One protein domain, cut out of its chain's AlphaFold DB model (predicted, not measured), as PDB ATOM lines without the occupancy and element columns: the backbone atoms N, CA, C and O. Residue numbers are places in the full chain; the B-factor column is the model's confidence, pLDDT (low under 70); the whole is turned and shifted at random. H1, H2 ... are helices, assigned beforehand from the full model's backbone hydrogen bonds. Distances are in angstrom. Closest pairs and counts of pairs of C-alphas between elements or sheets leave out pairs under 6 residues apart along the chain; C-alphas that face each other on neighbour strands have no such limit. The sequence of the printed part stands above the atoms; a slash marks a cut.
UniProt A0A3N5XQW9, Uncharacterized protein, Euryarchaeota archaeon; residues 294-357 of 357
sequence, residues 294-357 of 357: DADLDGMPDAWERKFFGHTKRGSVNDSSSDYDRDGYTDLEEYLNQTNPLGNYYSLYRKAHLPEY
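Overview. This is residues 294 to 357 of the 357 residues of an uncharacterized protein of Euryarchaeota archaeon (UniProt A0A3N5XQW9). With little regular structure, this is a small body of loops holding two short helices, H1 and then H2, set nearly crosswise, and from it a tail, residues 347 to 357, sticks out. The printed part has 64 residues, of which 14 lie in the two named helices; there is no named strand, and the class is all helix. It is only just compact, close to loose, with a radius of gyration of the C-alphas of 12.4 A and spans of 35 by 28 by 18 A.

Along the chain. H1, residues 302 to 308, measures 10.2 A from C-alpha 302 at (5.878, -23.486, 19.067) to C-alpha 308. H2, residues 331 to 337, measures 9.8 A and ends at C-alpha 337 at (0.817, -9.468, 26.460).

Arrangement. H1 and H2 are close but not clearly touching; their closest C-alphas, those of Trp 304 and Tyr 335, are 7.8 A apart. Their lines are about perpendicular, at 83 degrees. In H1 and H2 every O i to N i+4 pair is within hydrogen-bond range.

Size, cuts and confidence. The 22-residue link from H1 to H2 is long. The printed part has no cut. Confidence is under 70 at residue 315 and residues 344 to 357.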
ATOM      1  N   ASP A 294      10.976 -23.486  20.764       91.31
ATOM      2  CA  ASP A 294      10.913 -22.434  19.749       91.31
ATOM      3  C   ASP A 294      11.860 -22.899  18.630       91.31
ATOM      4  O   ASP A 294      13.086 -22.887  18.779       91.31
ATOM      5  N   ALA A 295      11.298 -23.543  17.606       90.25
ATOM      6  CA  ALA A 295      12.056 -24.263  16.587       90.25
ATOM      7  C   ALA A 295      12.576 -23.355  15.466       90.25
ATOM      8  O   ALA A 295      13.506 -23.744  14.747       90.25
ATOM      9  N   ASP A 296      11.967 -22.191  15.275       90.06
ATOM     10  CA  ASP A 296      12.332 -21.201  14.269       90.06
ATOM     11  C   ASP A 296      13.047 -19.970  14.854       90.06
ATOM     12  O   ASP A 296      13.696 -19.244  14.101       90.06
ATOM     13  N   LEU A 297      13.139 -19.894  16.186       90.81
ATOM     14  CA  LEU A 297      13.953 -18.958  16.967       90.81
ATOM     15  C   LEU A 297      13.483 -17.515  16.824       90.81
ATOM     16  O   LEU A 297      14.299 -16.590  16.713       90.81
ATOM     17  N   ASP A 298      12.170 -17.328  16.812       89.56
ATOM     18  CA  ASP A 298      11.555 -16.021  16.641       89.56
ATOM     19  C   ASP A 298      11.049 -15.398  17.954       89.56
ATOM     20  O   ASP A 298      10.631 -14.240  17.976       89.56
ATOM     21  N   GLY A 299      11.211 -16.118  19.070       89.81
ATOM     22  CA  GLY A 299      10.851 -15.664  20.410       89.81
ATOM     23  C   GLY A 299       9.443 -16.069  20.841       89.81
ATOM     24  O   GLY A 299       9.082 -15.824  21.999       89.81
ATOM     25  N   MET A 300       8.668 -16.715  19.967       91.56
ATOM     26  CA  MET A 300       7.359 -17.274  20.285       91.56
ATOM     27  C   MET A 300       7.454 -18.798  20.476       91.56
ATOM     28  O   MET A 300       8.108 -19.501  19.716       91.56
ATOM     29  N   PRO A 301       6.815 -19.377  21.509       93.00
ATOM     30  CA  PRO A 301       6.806 -20.821  21.677       93.00
ATOM     31  C   PRO A 301       5.967 -21.512  20.599       93.00
ATOM     32  O   PRO A 301       4.777 -21.223  20.454       93.00
ATOM     33  N   ASP A 302       6.519 -22.572  20.014       92.38
ATOM     34  CA  ASP A 302       5.878 -23.486  19.067       92.38
ATOM     35  C   ASP A 302       4.425 -23.860  19.443       92.38
ATOM     36  O   ASP A 302       3.552 -24.082  18.602       92.38
ATOM     37  N   ALA A 303       4.182 -24.072  20.742       92.00
ATOM     38  CA  ALA A 303       2.885 -24.491  21.265       92.00
ATOM     39  C   ALA A 303       1.833 -23.375  21.184       92.00
ATOM     40  O   ALA A 303       0.654 -23.667  20.977       92.00
ATOM     41  N   TRP A 304       2.252 -22.121  21.364       91.62
ATOM     42  CA  TRP A 304       1.407 -20.945  21.209       91.62
ATOM     43  C   TRP A 304       1.107 -20.714  19.726       91.62
ATOM     44  O   TRP A 304      -0.063 -20.645  19.350       91.62
ATOM     45  N   GLU A 305       2.125 -20.759  18.867       93.06
ATOM     46  CA  GLU A 305       1.936 -20.582  17.426       93.06
ATOM     47  C   GLU A 305       1.041 -21.668  16.820       93.06
ATOM     48  O   GLU A 305       0.068 -21.375  16.129       93.06
ATOM     49  N   ARG A 306       1.272 -22.949  17.143       92.62
ATOM     50  CA  ARG A 306       0.403 -24.043  16.669       92.62
ATOM     51  C   ARG A 306      -1.034 -23.911  17.161       92.62
ATOM     52  O   ARG A 306      -1.942 -24.393  16.488       92.62
ATOM     53  N   LYS A 307      -1.257 -23.290  18.320       91.81
ATOM     54  CA  LYS A 307      -2.604 -23.059  18.847       91.81
ATOM     55  C   LYS A 307      -3.353 -22.001  18.032       91.81
ATOM     56  O   LYS A 307      -4.543 -22.190  17.801       91.81
ATOM     57  N   PHE A 308      -2.692 -20.913  17.643       91.56
ATOM     58  CA  PHE A 308      -3.346 -19.795  16.953       91.56
ATOM     59  C   PHE A 308      -3.266 -19.908  15.426       91.56
ATOM     60  O   PHE A 308      -4.266 -19.715  14.742       91.56
ATOM     61  N   PHE A 309      -2.125 -20.319  14.884       91.88
ATOM     62  CA  PHE A 309      -1.870 -20.350  13.442       91.88
ATOM     63  C   PHE A 309      -1.865 -21.766  12.855       91.88
ATOM     64  O   PHE A 309      -2.028 -21.942  11.651       91.88
ATOM     65  N   GLY A 310      -1.698 -22.801  13.687       91.19
ATOM     66  CA  GLY A 310      -1.629 -24.203  13.247       91.19
ATOM     67  C   GLY A 310      -0.249 -24.648  12.748       91.19
ATOM     68  O   GLY A 310      -0.060 -25.820  12.420       91.19
ATOM     69  N   HIS A 311       0.729 -23.744  12.717       88.69
ATOM     70  CA  HIS A 311       2.111 -23.983  12.304       88.69
ATOM     71  C   HIS A 311       3.044 -22.972  12.979       88.69
ATOM     72  O   HIS A 311       2.565 -21.995  13.538       88.69
ATOM     73  N   THR A 312       4.352 -23.229  12.919       86.81
ATOM     74  CA  THR A 312       5.403 -22.436  13.591       86.81
ATOM     75  C   THR A 312       6.235 -21.601  12.612       86.81
ATOM     76  O   THR A 312       7.412 -21.408  12.838       86.81
ATOM     77  N   LYS A 313       5.726 -21.370  11.391       81.38
ATOM     78  CA  LYS A 313       6.412 -20.631  10.304       81.38
ATOM     79  C   LYS A 313       5.391 -20.092   9.309       81.38
ATOM     80  O   LYS A 313       4.794 -20.893   8.579       81.38
ATOM     81  N   ARG A 314       5.191 -18.778   9.215       74.19
ATOM     82  CA  ARG A 314       4.290 -18.109   8.250       74.19
ATOM     83  C   ARG A 314       5.082 -17.442   7.122       74.19
ATOM     84  O   ARG A 314       5.089 -16.231   6.956       74.19
ATOM     85  N   GLY A 315       5.739 -18.250   6.288       65.12
ATOM     86  CA  GLY A 315       6.425 -17.769   5.075       65.12
ATOM     87  C   GLY A 315       7.839 -17.207   5.288       65.12
ATOM     88  O   GLY A 315       8.591 -17.115   4.319       65.12
ATOM     89  N   SER A 316       8.241 -16.926   6.527       71.50
ATOM     90  CA  SER A 316       9.628 -16.677   6.944       71.50
ATOM     91  C   SER A 316      10.016 -17.626   8.089       71.50
ATOM     92  O   SER A 316       9.209 -18.430   8.548       71.50
ATOM     93  N   VAL A 317      11.290 -17.583   8.497       74.12
ATOM     94  CA  VAL A 317      11.791 -18.282   9.700       74.12
ATOM     95  C   VAL A 317      11.605 -17.438  10.962       74.12
ATOM     96  O   VAL A 317      11.765 -17.945  12.050       74.12
ATOM     97  N   ASN A 318      11.315 -16.148  10.816       82.12
ATOM     98  CA  ASN A 318      10.988 -15.279  11.935       82.12
ATOM     99  C   ASN A 318       9.808 -14.426  11.497       82.12
ATOM    100  O   ASN A 318       9.959 -13.581  10.601       82.12
ATOM    101  N   ASP A 319       8.643 -14.710  12.067       82.75
ATOM    102  CA  ASP A 319       7.410 -13.992  11.781       82.75
ATOM    103  C   ASP A 319       6.880 -13.218  12.995       82.75
ATOM    104  O   ASP A 319       5.848 -12.571  12.869       82.75
ATOM    105  N   SER A 320       7.658 -13.155  14.081       88.31
ATOM    106  CA  SER A 320       7.422 -12.373  15.306       88.31
ATOM    107  C   SER A 320       6.947 -10.928  15.099       88.31
ATOM    108  O   SER A 320       6.143 -10.435  15.883       88.31
ATOM    109  N   SER A 321       7.421 -10.253  14.044       91.75
ATOM    110  CA  SER A 321       7.045  -8.869  13.685       91.75
ATOM    111  C   SER A 321       5.842  -8.764  12.741       91.75
ATOM    112  O   SER A 321       5.466  -7.662  12.337       91.75
ATOM    113  N   SER A 322       5.268  -9.898  12.345       91.06
ATOM    114  CA  SER A 322       4.010  -9.932  11.605       91.06
ATOM    115  C   SER A 322       2.867  -9.527  12.523       91.06
ATOM    116  O   SER A 322       2.986  -9.582  13.739       91.06
ATOM    117  N   ASP A 323       1.771  -9.107  11.917       91.12
ATOM    118  CA  ASP A 323       0.545  -8.702  12.593       91.12
ATOM    119  C   ASP A 323      -0.581  -9.461  11.883       91.12
ATOM    120  O   ASP A 323      -1.014  -9.087  10.780       91.12
ATOM    121  N   TYR A 324      -0.913 -10.645  12.412       89.88
ATOM    122  CA  TYR A 324      -1.761 -11.609  11.711       89.88
ATOM    123  C   TYR A 324      -3.181 -11.073  11.481       89.88
ATOM    124  O   TYR A 324      -3.757 -11.307  10.409       89.88
ATOM    125  N   ASP A 325      -3.739 -10.339  12.442       90.62
ATOM    126  CA  ASP A 325      -5.092  -9.783  12.378       90.62
ATOM    127  C   ASP A 325      -5.153  -8.284  12.021       90.62
ATOM    128  O   ASP A 325      -6.240  -7.774  11.730       90.62
ATOM    129  N   ARG A 326      -3.999  -7.630  11.850       91.69
ATOM    130  CA  ARG A 326      -3.828  -6.252  11.359       91.69
ATOM    131  C   ARG A 326      -4.398  -5.203  12.300       91.69
ATOM    132  O   ARG A 326      -4.984  -4.210  11.844       91.69
ATOM    133  N   ASP A 327      -4.266  -5.439  13.593       89.12
ATOM    134  CA  ASP A 327      -4.743  -4.539  14.634       89.12
ATOM    135  C   ASP A 327      -3.688  -3.510  15.088       89.12
ATOM    136  O   ASP A 327      -4.037  -2.533  15.760       89.12
ATOM    137  N   GLY A 328      -2.437  -3.669  14.641       89.75
ATOM    138  CA  GLY A 328      -1.296  -2.826  14.977       89.75
ATOM    139  C   GLY A 328      -0.354  -3.396  16.040       89.75
ATOM    140  O   GLY A 328       0.666  -2.753  16.296       89.75
ATOM    141  N   TYR A 329      -0.657  -4.551  16.635       89.88
ATOM    142  CA  TYR A 329       0.240  -5.310  17.504       89.88
ATOM    143  C   TYR A 329       0.912  -6.434  16.723       89.88
ATOM    144  O   TYR A 329       0.309  -7.140  15.920       89.88
ATOM    145  N   THR A 330       2.204  -6.612  16.961       93.06
ATOM    146  CA  THR A 330       2.928  -7.750  16.400       93.06
ATOM    147  C   THR A 330       2.536  -9.047  17.104       93.06
ATOM    148  O   THR A 330       2.182  -9.049  18.284       93.06
ATOM    149  N   ASP A 331       2.674 -10.179  16.421       92.50
ATOM    150  CA  ASP A 331       2.391 -11.502  16.973       92.50
ATOM    151  C   ASP A 331       3.238 -11.772  18.238       92.50
ATOM    152  O   ASP A 331       2.763 -12.379  19.202       92.50
ATOM    153  N   LEU A 332       4.465 -11.234  18.294       92.06
ATOM    154  CA  LEU A 332       5.299 -11.266  19.496       92.06
ATOM    155  C   LEU A 332       4.727 -10.419  20.635       92.06
ATOM    156  O   LEU A 332       4.697 -10.881  21.776       92.06
ATOM    157  N   GLU A 333       4.278  -9.193  20.365       91.12
ATOM    158  CA  GLU A 333       3.618  -8.364  21.378       91.12
ATOM    159  C   GLU A 333       2.341  -9.034  21.887       91.12
ATOM    160  O   GLU A 333       2.103  -9.029  23.095       91.12
ATOM    161  N   GLU A 334       1.569  -9.674  21.009       92.06
ATOM    162  CA  GLU A 334       0.384 -10.446  21.376       92.06
ATOM    163  C   GLU A 334       0.740 -11.630  22.293       92.06
ATOM    164  O   GLU A 334       0.097 -11.857  23.326       92.06
ATOM    165  N   TYR A 335       1.815 -12.363  21.986       91.06
ATOM    166  CA  TYR A 335       2.323 -13.425  22.856       91.06
ATOM    167  C   TYR A 335       2.773 -12.892  24.228       91.06
ATOM    168  O   TYR A 335       2.367 -13.438  25.263       91.06
ATOM    169  N   LEU A 336       3.579 -11.823  24.258       87.75
ATOM    170  CA  LEU A 336       4.108 -11.224  25.489       87.75
ATOM    171  C   LEU A 336       2.990 -10.653  26.377       87.75
ATOM    172  O   LEU A 336       3.020 -10.825  27.599       87.75
ATOM    173  N   ASN A 337       1.973 -10.038  25.768       86.25
ATOM    174  CA  ASN A 337       0.817  -9.468  26.460       86.25
ATOM    175  C   ASN A 337      -0.308 -10.484  26.720       86.25
ATOM    176  O   ASN A 337      -1.273 -10.168  27.419       86.25
ATOM    177  N   GLN A 338      -0.167 -11.720  26.225       86.81
ATOM    178  CA  GLN A 338      -1.163 -12.794  26.321       86.81
ATOM    179  C   GLN A 338      -2.531 -12.406  25.734       86.81
ATOM    180  O   GLN A 338      -3.582 -12.791  26.265       86.81
ATOM    181  N   THR A 339      -2.517 -11.652  24.641       89.12
ATOM    182  CA  THR A 339      -3.696 -11.274  23.861       89.12
ATOM    183  C   THR A 339      -3.970 -12.312  22.753       89.12
ATOM    184  O   THR A 339      -3.438 -13.431  22.791       89.12
ATOM    185  N   ASN A 340      -4.963 -12.061  21.895       89.69
ATOM    186  CA  ASN A 340      -5.424 -13.027  20.899       89.69
ATOM    187  C   ASN A 340      -5.061 -12.537  19.485       89.69
ATOM    188  O   ASN A 340      -5.823 -11.722  18.971       89.69
ATOM    189  N   PRO A 341      -4.065 -13.143  18.810       91.06
ATOM    190  CA  PRO A 341      -3.560 -12.693  17.503       91.06
ATOM    191  C   PRO A 341      -4.490 -13.040  16.320       91.06
ATOM    192  O   PRO A 341      -4.100 -13.008  15.155       91.06
ATOM    193  N   LEU A 342      -5.710 -13.506  16.601       90.12
ATOM    194  CA  LEU A 342      -6.743 -13.804  15.599       90.12
ATOM    195  C   LEU A 342      -7.959 -12.882  15.744       90.12
ATOM    196  O   LEU A 342      -8.998 -13.098  15.107       90.12
ATOM    197  N   GLY A 343      -7.910 -11.951  16.690       78.69
ATOM    198  CA  GLY A 343      -9.052 -11.183  17.127       78.69
ATOM    199  C   GLY A 343      -9.047  -9.796  16.520       78.69
ATOM    200  O   GLY A 343      -8.555  -8.880  17.151       78.69
ATOM    201  N   ASN A 344      -9.762  -9.591  15.406       57.12
ATOM    202  CA  ASN A 344     -10.078  -8.238  14.929       57.12
ATOM    203  C   ASN A 344     -10.606  -7.374  16.099       57.12
ATOM    204  O   ASN A 344     -11.755  -7.548  16.537       57.12
ATOM    205  N   TYR A 345      -9.804  -6.409  16.567       50.41
ATOM    206  CA  TYR A 345     -10.099  -5.531  17.714       50.41
ATOM    207  C   TYR A 345     -11.380  -4.687  17.563       50.41
ATOM    208  O   TYR A 345     -11.813  -4.010  18.496       50.41
ATOM    209  N   TYR A 346     -12.077  -4.777  16.428       43.50
ATOM    210  CA  TYR A 346     -13.362  -4.124  16.196       43.50
ATOM    211  C   TYR A 346     -14.566  -4.718  16.954       43.50
ATOM    212  O   TYR A 346     -15.674  -4.213  16.767       43.50
ATOM    213  N   SER A 347     -14.432  -5.743  17.819       37.34
ATOM    214  CA  SER A 347     -15.638  -6.337  18.444       37.34
ATOM    215  C   SER A 347     -15.620  -6.800  19.911       37.34
ATOM    216  O   SER A 347     -16.665  -7.259  20.372       37.34
ATOM    217  N   LEU A 348     -14.555  -6.641  20.710       37.97
ATOM    218  CA  LEU A 348     -14.511  -7.275  22.049       37.97
ATOM    219  C   LEU A 348     -14.293  -6.355  23.264       37.97
ATOM    220  O   LEU A 348     -13.750  -6.779  24.278       37.97
ATOM    221  N   TYR A 349     -14.932  -5.180  23.288       36.59
ATOM    222  CA  TYR A 349     -15.266  -4.499  24.560       36.59
ATOM    223  C   TYR A 349     -16.429  -5.160  25.334       36.59
ATOM    224  O   TYR A 349     -17.044  -4.556  26.214       36.59
ATOM    225  N   ARG A 350     -16.764  -6.423  25.038       37.75
ATOM    226  CA  ARG A 350     -17.861  -7.136  25.698       37.75
ATOM    227  C   ARG A 350     -17.499  -8.574  26.053       37.75
ATOM    228  O   ARG A 350     -18.075  -9.508  25.511       37.75
ATOM    229  N   LYS A 351     -16.570  -8.721  27.000       31.33
ATOM    230  CA  LYS A 351     -16.591  -9.675  28.131       31.33
ATOM    231  C   LYS A 351     -15.171  -9.821  28.680       31.33
ATOM    232  O   LYS A 351     -14.431 -10.719  28.302       31.33
ATOM    233  N   ALA A 352     -14.838  -8.985  29.661       35.69
ATOM    234  CA  ALA A 352     -14.022  -9.472  30.763       35.69
ATOM    235  C   ALA A 352     -14.748 -10.703  31.313       35.69
ATOM    236  O   ALA A 352     -15.895 -10.544  31.707       35.69
ATOM    237  N   HIS A 353     -14.159 -11.888  31.161       38.47
ATOM    238  CA  HIS A 353     -14.359 -13.159  31.875       38.47
ATOM    239  C   HIS A 353     -13.640 -14.224  31.026       38.47
ATOM    240  O   HIS A 353     -14.270 -14.943  30.250       38.47
ATOM    241  N   LEU A 354     -12.310 -14.299  31.136       32.06
ATOM    242  CA  LEU A 354     -11.611 -15.541  30.808       32.06
ATOM    243  C   LEU A 354     -11.667 -16.441  32.054       32.06
ATOM    244  O   LEU A 354     -11.444 -15.939  33.158       32.06
ATOM    245  N   PRO A 355     -12.037 -17.724  31.903       33.16
ATOM    246  CA  PRO A 355     -12.237 -18.633  33.021       33.16
ATOM    247  C   PRO A 355     -10.894 -19.106  33.590       33.16
ATOM    248  O   PRO A 355      -9.939 -19.334  32.850       33.16
ATOM    249  N   GLU A 356     -10.859 -19.277  34.910       36.84
ATOM    250  CA  GLU A 356      -9.830 -20.046  35.610       36.84
ATOM    251  C   GLU A 356      -9.792 -21.476  35.061       36.84
ATOM    252  O   GLU A 356     -10.803 -22.164  35.171       36.84
ATOM    253  N   TYR A 357      -8.648 -21.899  34.504       35.41
ATOM    254  CA  TYR A 357      -8.122 -23.273  34.556       35.41
ATOM    255  C   TYR A 357      -6.600 -23.264  34.413       35.41
ATOM    256  O   TYR A 357      -6.103 -22.733  33.391       35.41
TER     257      TYR A 357